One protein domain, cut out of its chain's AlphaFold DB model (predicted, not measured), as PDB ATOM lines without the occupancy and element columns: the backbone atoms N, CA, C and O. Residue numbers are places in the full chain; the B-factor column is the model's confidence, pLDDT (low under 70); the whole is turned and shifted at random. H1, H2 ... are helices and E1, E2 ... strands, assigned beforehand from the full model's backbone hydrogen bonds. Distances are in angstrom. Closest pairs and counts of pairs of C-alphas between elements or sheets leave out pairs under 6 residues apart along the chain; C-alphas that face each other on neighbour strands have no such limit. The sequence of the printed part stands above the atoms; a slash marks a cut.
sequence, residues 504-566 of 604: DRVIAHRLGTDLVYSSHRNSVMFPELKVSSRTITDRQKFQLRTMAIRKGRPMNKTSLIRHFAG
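This is residues 504 to 566 of the 604 residues of an uncharacterized protein of Candidatus Aminicenantes bacterium (UniProt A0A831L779). Three short helices, H1, H2 and H3, are set at steep angles in a loose triangle at one end of the domain, and a small two-stranded hairpin, E1 and E2, makes the other end. Between E2 and H2 the long link, residues 527 to 537, loops back, with residues 531 and 532 beside E2. The printed part has 63 residues, with elements in the order H1, E1, E2, H2, H3; the sheet, E1 - E2, is antiparallel and the class is mostly helix. The whole is compact, with a radius of gyration of the C-alphas of 11.0 A, and elongated, spanning 33 by 20 by 19 A.

H1, residues 504 to 511, and H2, residues 538 to 550, touch at a steep tilt of 58 degrees, the same way; their closest C-alphas, Arg 510 and Ala 548, are 5.5 A apart, and H2 touches H1 with residues 544 to 548 alone. E1, residues 516 to 518, and E2, residues 523 to 526, form a hairpin, with N 516 and O 525 within hydrogen-bond range at 3.0 A and N 518 and O 523 at 2.8 A. Residues 525 to 526 of E2 also pair antiparallel with residues 531 to 532. H3, residues 557 to 564, only just touches H2, with 3 pairs of C-alphas within 8 A, the closest being the C-alphas of Gln 543 and Phe 564 at 7.3 A; H2 touches H3 with residues 540 to 544 alone. H1 and H3 are close but not clearly touching, the closest C-alphas being Leu 511 and Leu 560 at 7.1 A. E2 and H3 are apart. In H1, H2 and H3 every O i to N i+4 pair is within hydrogen-bond range.

H1 begins at C-alpha 504 (18.513, 32.514, 37.256) and is 10.3 A long. E1 measures 6.3 A and E2 10.1 A. H2 is 18.3 A long and H3 10.6 A, ending at C-alpha 564 (14.032, 19.833, 45.206).

The two C-alphas farthest apart, His 520 and Gly 552, are 33.9 A apart. The printed part has no cut. The link from E2 to H2, 11 residues, is long. Mean pLDDT of the printed part is 74.6; residues 519 to 521, 548 to 555 and 565 to 566 are under 70.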
ATOM      1  N   ASP A 504      19.316  33.716  37.453       82.31
ATOM      2  CA  ASP A 504      18.513  32.514  37.256       82.31
ATOM      3  C   ASP A 504      19.154  31.568  36.250       82.31
ATOM      4  O   ASP A 504      19.220  30.375  36.507       82.31
ATOM      5  N   ARG A 505      19.693  32.075  35.137       76.38
ATOM      6  CA  ARG A 505      20.343  31.240  34.114       76.38
ATOM      7  C   ARG A 505      21.690  30.700  34.602       76.38
ATOM      8  O   ARG A 505      22.024  29.559  34.294       76.38
ATOM      9  N   VAL A 506      22.426  31.457  35.430       75.06
ATOM     10  CA  VAL A 506      23.626  30.952  36.135       75.06
ATOM     11  C   VAL A 506      23.264  29.765  37.020       75.06
ATOM     12  O   VAL A 506      23.963  28.751  37.021       75.06
ATOM     13  N   ILE A 507      22.183  29.896  37.785       75.50
ATOM     14  CA  ILE A 507      21.731  28.858  38.708       75.50
ATOM     15  C   ILE A 507      21.160  27.661  37.950       75.50
ATOM     16  O   ILE A 507      21.550  26.545  38.270       75.50
ATOM     17  N   ALA A 508      20.356  27.875  36.905       75.00
ATOM     18  CA  ALA A 508      19.875  26.821  36.006       75.00
ATOM     19  C   ALA A 508      21.038  25.958  35.522       75.00
ATOM     20  O   ALA A 508      21.071  24.742  35.705       75.00
ATOM     21  N   HIS A 509      22.060  26.637  35.004       74.06
ATOM     22  CA  HIS A 509      23.251  25.998  34.496       74.06
ATOM     23  C   HIS A 509      23.982  25.178  35.576       74.06
ATOM     24  O   HIS A 509      24.298  24.011  35.353       74.06
ATOM     25  N   ARG A 510      24.213  25.740  36.772       75.12
ATOM     26  CA  ARG A 510      24.851  25.001  37.882       75.12
ATOM     27  C   ARG A 510      24.028  23.806  38.356       75.12
ATOM     28  O   ARG A 510      24.591  22.838  38.856       75.12
ATOM     29  N   LEU A 511      22.711  23.878  38.218       75.50
ATOM     30  CA  LEU A 511      21.795  22.801  38.568       75.50
ATOM     31  C   LEU A 511      21.639  21.764  37.444       75.50
ATOM     32  O   LEU A 511      21.161  20.671  37.729       75.50
ATOM     33  N   GLY A 512      22.080  22.055  36.214       74.06
ATOM     34  CA  GLY A 512      21.888  21.183  35.050       74.06
ATOM     35  C   GLY A 512      20.458  21.206  34.491       74.06
ATOM     36  O   GLY A 512      19.968  20.179  34.025       74.06
ATOM     37  N   THR A 513      19.773  22.351  34.582       77.94
ATOM     38  CA  THR A 513      18.383  22.566  34.132       77.94
ATOM     39  C   THR A 513      18.299  23.763  33.187       77.94
ATOM     40  O   THR A 513      19.122  24.678  33.268       77.94
ATOM     41  N   ASP A 514      17.288  23.783  32.319       77.56
ATOM     42  CA  ASP A 514      17.056  24.904  31.409       77.56
ATOM     43  C   ASP A 514      16.349  26.081  32.096       77.56
ATOM     44  O   ASP A 514      15.556  25.916  33.023       77.56
ATOM     45  N   LEU A 515      16.607  27.297  31.605       81.38
ATOM     46  CA  LEU A 515      15.854  28.500  31.962       81.38
ATOM     47  C   LEU A 515      15.008  28.929  30.766       81.38
ATOM     48  O   LEU A 515      15.537  29.109  29.672       81.38
ATOM     49  N   VAL A 516      13.718  29.171  30.988       79.06
ATOM     50  CA  VAL A 516      12.825  29.705  29.958       79.06
ATOM     51  C   VAL A 516      12.102  30.939  30.465       79.06
ATOM     52  O   VAL A 516      11.551  30.940  31.564       79.06
ATOM     53  N   TYR A 517      12.035  31.957  29.615       78.31
ATOM     54  CA  TYR A 517      11.170  33.111  29.809       78.31
ATOM     55  C   TYR A 517       9.815  32.846  29.155       78.31
ATOM     56  O   TYR A 517       9.739  32.511  27.974       78.31
ATOM     57  N   SER A 518       8.735  32.962  29.921       73.69
ATOM     58  CA  SER A 518       7.376  32.909  29.396       73.69
ATOM     59  C   SER A 518       6.835  34.325  29.298       73.69
ATOM     60  O   SER A 518       6.555  34.938  30.325       73.69
ATOM     61  N   SER A 519       6.648  34.816  28.075       65.25
ATOM     62  CA  SER A 519       5.996  36.104  27.814       65.25
ATOM     63  C   SER A 519       4.540  36.100  28.294       65.25
ATOM     64  O   SER A 519       4.154  36.933  29.102       65.25
ATOM     65  N   HIS A 520       3.753  35.081  27.934       67.50
ATOM     66  CA  HIS A 520       2.338  34.975  28.336       67.50
ATOM     67  C   HIS A 520       2.104  34.905  29.842       67.50
ATOM     68  O   HIS A 520       1.120  35.438  30.340       67.50
ATOM     69  N   ARG A 521       2.995  34.245  30.589       65.50
ATOM     70  CA  ARG A 521       2.923  34.248  32.057       65.50
ATOM     71  C   ARG A 521       3.761  35.360  32.674       65.50
ATOM     72  O   ARG A 521       3.848  35.400  33.896       65.50
ATOM     73  N   ASN A 522       4.399  36.208  31.865       77.56
ATOM     74  CA  ASN A 522       5.423  37.171  32.259       77.56
ATOM     75  C   ASN A 522       6.276  36.653  33.429       77.56
ATOM     76  O   ASN A 522       6.242  37.182  34.542       77.56
ATOM     77  N   SER A 523       6.907  35.499  33.224       78.50
ATOM     78  CA  SER A 523       7.569  34.766  34.298       78.50
ATOM     79  C   SER A 523       8.814  34.050  33.820       78.50
ATOM     80  O   SER A 523       8.930  33.617  32.671       78.50
ATOM     81  N   VAL A 524       9.748  33.906  34.748       81.50
ATOM     82  CA  VAL A 524      10.950  33.110  34.556       81.50
ATOM     83  C   VAL A 524      10.675  31.704  35.083       81.50
ATOM     84  O   VAL A 524      10.123  31.545  36.172       81.50
ATOM     85  N   MET A 525      11.015  30.669  34.318       80.44
ATOM     86  CA  MET A 525      10.678  29.284  34.650       80.44
ATOM     87  C   MET A 525      11.891  28.357  34.586       80.44
ATOM     88  O   MET A 525      12.699  28.455  33.663       80.44
ATOM     89  N   PHE A 526      11.937  27.406  35.524       80.19
ATOM     90  CA  PHE A 526      12.751  26.190  35.448       80.19
ATOM     91  C   PHE A 526      11.837  25.018  35.072       80.19
ATOM     92  O   PHE A 526      11.132  24.486  35.937       80.19
ATOM     93  N   PRO A 527      11.780  24.632  33.784       75.81
ATOM     94  CA  PRO A 527      10.838  23.637  33.288       75.81
ATOM     95  C   PRO A 527      10.919  22.290  33.999       75.81
ATOM     96  O   PRO A 527       9.885  21.731  34.361       75.81
ATOM     97  N   GLU A 528      12.128  21.779  34.214       79.62
ATOM     98  CA  GLU A 528      12.365  20.450  34.780       79.62
ATOM     99  C   GLU A 528      12.003  20.380  36.261       79.62
ATOM    100  O   GLU A 528      11.537  19.351  36.743       79.62
ATOM    101  N   LEU A 529      12.145  21.501  36.968       81.50
ATOM    102  CA  LEU A 529      11.726  21.649  38.357       81.50
ATOM    103  C   LEU A 529      10.236  21.986  38.502       81.50
ATOM    104  O   LEU A 529       9.730  22.035  39.620       81.50
ATOM    105  N   LYS A 530       9.537  22.230  37.383       83.44
ATOM    106  CA  LYS A 530       8.125  22.643  37.323       83.44
ATOM    107  C   LYS A 530       7.804  23.855  38.210       83.44
ATOM    108  O   LYS A 530       6.673  24.012  38.665       83.44
ATOM    109  N   VAL A 531       8.783  24.735  38.422       82.44
ATOM    110  CA  VAL A 531       8.612  25.985  39.171       82.44
ATOM    111  C   VAL A 531       8.795  27.187  38.265       82.44
ATOM    112  O   VAL A 531       9.605  27.198  37.336       82.44
ATOM    113  N   SER A 532       8.015  28.215  38.559       84.31
ATOM    114  CA  SER A 532       8.089  29.514  37.913       84.31
ATOM    115  C   SER A 532       8.222  30.590  38.967       84.31
ATOM    116  O   SER A 532       7.877  30.374  40.125       84.31
ATOM    117  N   SER A 533       8.650  31.769  38.550       81.38
ATOM    118  CA  SER A 533       8.761  32.923  39.425       81.38
ATOM    119  C   SER A 533       7.432  33.308  40.097       81.38
ATOM    120  O   SER A 533       7.456  33.904  41.163       81.38
ATOM    121  N   ARG A 534       6.288  32.878  39.537       76.31
ATOM    122  CA  ARG A 534       4.943  33.045  40.120       76.31
ATOM    123  C   ARG A 534       4.497  31.924  41.062       76.31
ATOM    124  O   ARG A 534       3.550  32.107  41.811       76.31
ATOM    125  N   THR A 535       5.100  30.741  40.967       82.06
ATOM    126  CA  THR A 535       4.666  29.543  41.715       82.06
ATOM    127  C   THR A 535       5.696  29.067  42.733       82.06
ATOM    128  O   THR A 535       5.443  28.113  43.465       82.06
ATOM    129  N   ILE A 536       6.871  29.692  42.760       82.25
ATOM    130  CA  ILE A 536       7.972  29.318  43.636       82.25
ATOM    131  C   ILE A 536       7.773  29.875  45.048       82.25
ATOM    132  O   ILE A 536       7.453  31.044  45.230       82.25
ATOM    133  N   THR A 537       8.005  29.042  46.060       83.94
ATOM    134  CA  THR A 537       7.987  29.458  47.474       83.94
ATOM    135  C   THR A 537       9.344  30.006  47.927       83.94
ATOM    136  O   THR A 537      10.383  29.631  47.377       83.94
ATOM    137  N   ASP A 538       9.387  30.814  48.991       78.00
ATOM    138  CA  ASP A 538      10.652  31.329  49.551       78.00
ATOM    139  C   ASP A 538      11.614  30.213  49.978       78.00
ATOM    140  O   ASP A 538      12.825  30.297  49.753       78.00
ATOM    141  N   ARG A 539      11.074  29.113  50.521       79.88
ATOM    142  CA  ARG A 539      11.855  27.915  50.857       79.88
ATOM    143  C   ARG A 539      12.513  27.318  49.615       79.88
ATOM    144  O   ARG A 539      13.703  27.009  49.644       79.88
ATOM    145  N   GLN A 540      11.763  27.178  48.524       82.94
ATOM    146  CA  GLN A 540      12.285  26.675  47.253       82.94
ATOM    147  C   GLN A 540      13.297  27.644  46.633       82.94
ATOM    148  O   GLN A 540      14.337  27.211  46.143       82.94
ATOM    149  N   LYS A 541      13.058  28.957  46.717       82.25
ATOM    150  CA  LYS A 541      13.997  30.000  46.276       82.25
ATOM    151  C   LYS A 541      15.322  29.921  47.040       82.25
ATOM    152  O   LYS A 541      16.396  29.962  46.435       82.25
ATOM    153  N   PHE A 542      15.270  29.723  48.357       81.25
ATOM    154  CA  PHE A 542      16.452  29.480  49.185       81.25
ATOM    155  C   PHE A 542      17.154  28.156  48.834       81.25
ATOM    156  O   PHE A 542      18.384  28.114  48.730       81.25
ATOM    157  N   GLN A 543      16.401  27.080  48.582       81.94
ATOM    158  CA  GLN A 543      16.952  25.795  48.138       81.94
ATOM    159  C   GLN A 543      17.683  25.907  46.792       81.94
ATOM    160  O   GLN A 543      18.805  25.426  46.683       81.94
ATOM    161  N   LEU A 544      17.122  26.604  45.797       81.31
ATOM    162  CA  LEU A 544      17.789  26.827  44.505       81.31
ATOM    163  C   LEU A 544      19.123  27.553  44.675       81.31
ATOM    164  O   LEU A 544      20.138  27.130  44.119       81.31
ATOM    165  N   ARG A 545      19.131  28.622  45.482       79.44
ATOM    166  CA  ARG A 545      20.345  29.394  45.780       79.44
ATOM    167  C   ARG A 545      21.402  28.528  46.463       79.44
ATOM    168  O   ARG A 545      22.553  28.519  46.040       79.44
ATOM    169  N   THR A 546      21.022  27.774  47.491       78.88
ATOM    170  CA  THR A 546      21.961  26.946  48.264       78.88
ATOM    171  C   THR A 546      22.486  25.745  47.476       78.88
ATOM    172  O   THR A 546      23.687  25.470  47.524       78.88
ATOM    173  N   MET A 547      21.638  25.066  46.699       74.94
ATOM    174  CA  MET A 547      22.043  23.951  45.833       74.94
ATOM    175  C   MET A 547      23.048  24.394  44.768       74.94
ATOM    176  O   MET A 547      24.030  23.694  44.525       74.94
ATOM    177  N   ALA A 548      22.850  25.580  44.190       69.25
ATOM    178  CA  ALA A 548      23.755  26.143  43.193       69.25
ATOM    179  C   ALA A 548      25.067  26.703  43.775       69.25
ATOM    180  O   ALA A 548      25.992  26.993  43.016       69.25
ATOM    181  N   ILE A 549      25.166  26.892  45.095       69.50
ATOM    182  CA  ILE A 549      26.408  27.299  45.774       69.50
ATOM    183  C   ILE A 549      27.217  26.072  46.213       69.50
ATOM    184  O   ILE A 549      28.436  26.070  46.087       69.50
ATOM    185  N   ARG A 550      26.556  25.014  46.704       60.44
ATOM    186  CA  ARG A 550      27.224  23.850  47.316       60.44
ATOM    187  C   ARG A 550      27.868  22.869  46.334       60.44
ATOM    188  O   ARG A 550      28.660  22.042  46.776       60.44
ATOM    189  N   LYS A 551      27.532  22.896  45.041       56.31
ATOM    190  CA  LYS A 551      28.031  21.901  44.077       56.31
ATOM    191  C   LYS A 551      28.815  22.548  42.937       56.31
ATOM    192  O   LYS A 551      28.301  23.395  42.216       56.31
ATOM    193  N   GLY A 552      30.058  22.094  42.763       51.72
ATOM    194  CA  GLY A 552      30.954  22.507  41.675       51.72
ATOM    195  C   GLY A 552      30.687  21.823  40.326       51.72
ATOM    196  O   GLY A 552      31.352  22.153  39.349       51.72
ATOM    197  N   ARG A 553      29.734  20.879  40.248       57.28
ATOM    198  CA  ARG A 553      29.337  20.177  39.013       57.28
ATOM    199  C   ARG A 553      27.803  20.099  38.875       57.28
ATOM    200  O   ARG A 553      27.139  19.975  39.910       57.28
ATOM    201  N   PRO A 554      27.252  20.133  37.640       60.06
ATOM    202  CA  PRO A 554      25.818  19.975  37.384       60.06
ATOM    203  C   PRO A 554      25.273  18.661  37.953       60.06
ATOM    204  O   PRO A 554      25.931  17.623  37.865       60.06
ATOM    205  N   MET A 555      24.075  18.690  38.542       65.00
ATOM    206  CA  MET A 555      23.403  17.473  39.009       65.00
ATOM    207  C   MET A 555      22.712  16.755  37.848       65.00
ATOM    208  O   MET A 555      22.176  17.390  36.945       65.00
ATOM    209  N   ASN A 556      22.656  15.421  37.903       71.62
ATOM    210  CA  ASN A 556      21.766  14.667  37.021       71.62
ATOM    211  C   ASN A 556      20.301  15.057  37.318       71.62
ATOM    212  O   ASN A 556      19.911  15.154  38.489       71.62
ATOM    213  N   LYS A 557      19.495  15.251  36.263       70.31
ATOM    214  CA  LYS A 557      18.097  15.715  36.301       70.31
ATOM    215  C   LYS A 557      17.246  14.961  37.334       70.31
ATOM    216  O   LYS A 557      16.504  15.584  38.089       70.31
ATOM    217  N   THR A 558      17.408  13.642  37.460       71.56
ATOM    218  CA  THR A 558      16.647  12.815  38.420       71.56
ATOM    219  C   THR A 558      16.987  13.123  39.884       71.56
ATOM    220  O   THR A 558      16.112  13.121  40.748       71.56
ATOM    221  N   SER A 559      18.258  13.417  40.178       70.19
ATOM    222  CA  SER A 559      18.719  13.793  41.523       70.19
ATOM    223  C   SER A 559      18.262  15.207  41.885       70.19
ATOM    224  O   SER A 559      17.803  15.432  43.006       70.19
ATOM    225  N   LEU A 560      18.314  16.130  40.919       73.50
ATOM    226  CA  LEU A 560      17.843  17.504  41.077       73.50
ATOM    227  C   LEU A 560      16.358  17.541  41.478       73.50
ATOM    228  O   LEU A 560      16.012  18.161  42.483       73.50
ATOM    229  N   ILE A 561      15.499  16.824  40.746       76.12
ATOM    230  CA  ILE A 561      14.056  16.756  41.034       76.12
ATOM    231  C   ILE A 561      13.806  16.160  42.427       76.12
ATOM    232  O   ILE A 561      13.021  16.711  43.198       76.12
ATOM    233  N   ARG A 562      14.507  15.076  42.791       73.38
ATOM    234  CA  ARG A 562      14.345  14.398  44.091       73.38
ATOM    235  C   ARG A 562      14.723  15.293  45.276       73.38
ATOM    236  O   ARG A 562      13.982  15.355  46.255       73.38
ATOM    237  N   HIS A 563      15.853  15.997  45.187       70.69
ATOM    238  CA  HIS A 563      16.303  16.910  46.240       70.69
ATOM    239  C   HIS A 563      15.420  18.158  46.353       70.69
ATOM    240  O   HIS A 563      15.226  18.666  47.457       70.69
ATOM    241  N   PHE A 564      14.888  18.650  45.234       73.75
ATOM    242  CA  PHE A 564      14.032  19.833  45.206       73.75
ATOM    243  C   PHE A 564      12.601  19.548  45.701       73.75
ATOM    244  O   PHE A 564      12.005  20.387  46.371       73.75
ATOM    245  N   ALA A 565      12.070  18.346  45.448       64.31
ATOM    246  CA  ALA A 565      10.729  17.928  45.874       64.31
ATOM    247  C   ALA A 565      10.616  17.547  47.368       64.31
ATOM    248  O   ALA A 565       9.527  17.218  47.829       64.31
ATOM    249  N   GLY A 566      11.708  17.597  48.141       53.38
ATOM    250  CA  GLY A 566      11.677  17.327  49.584       53.38
ATOM    251  C   GLY A 566      11.493  15.852  49.963       53.38
ATOM    252  O   GLY A 566      10.931  15.565  51.016       53.38
TER     253      GLY A 566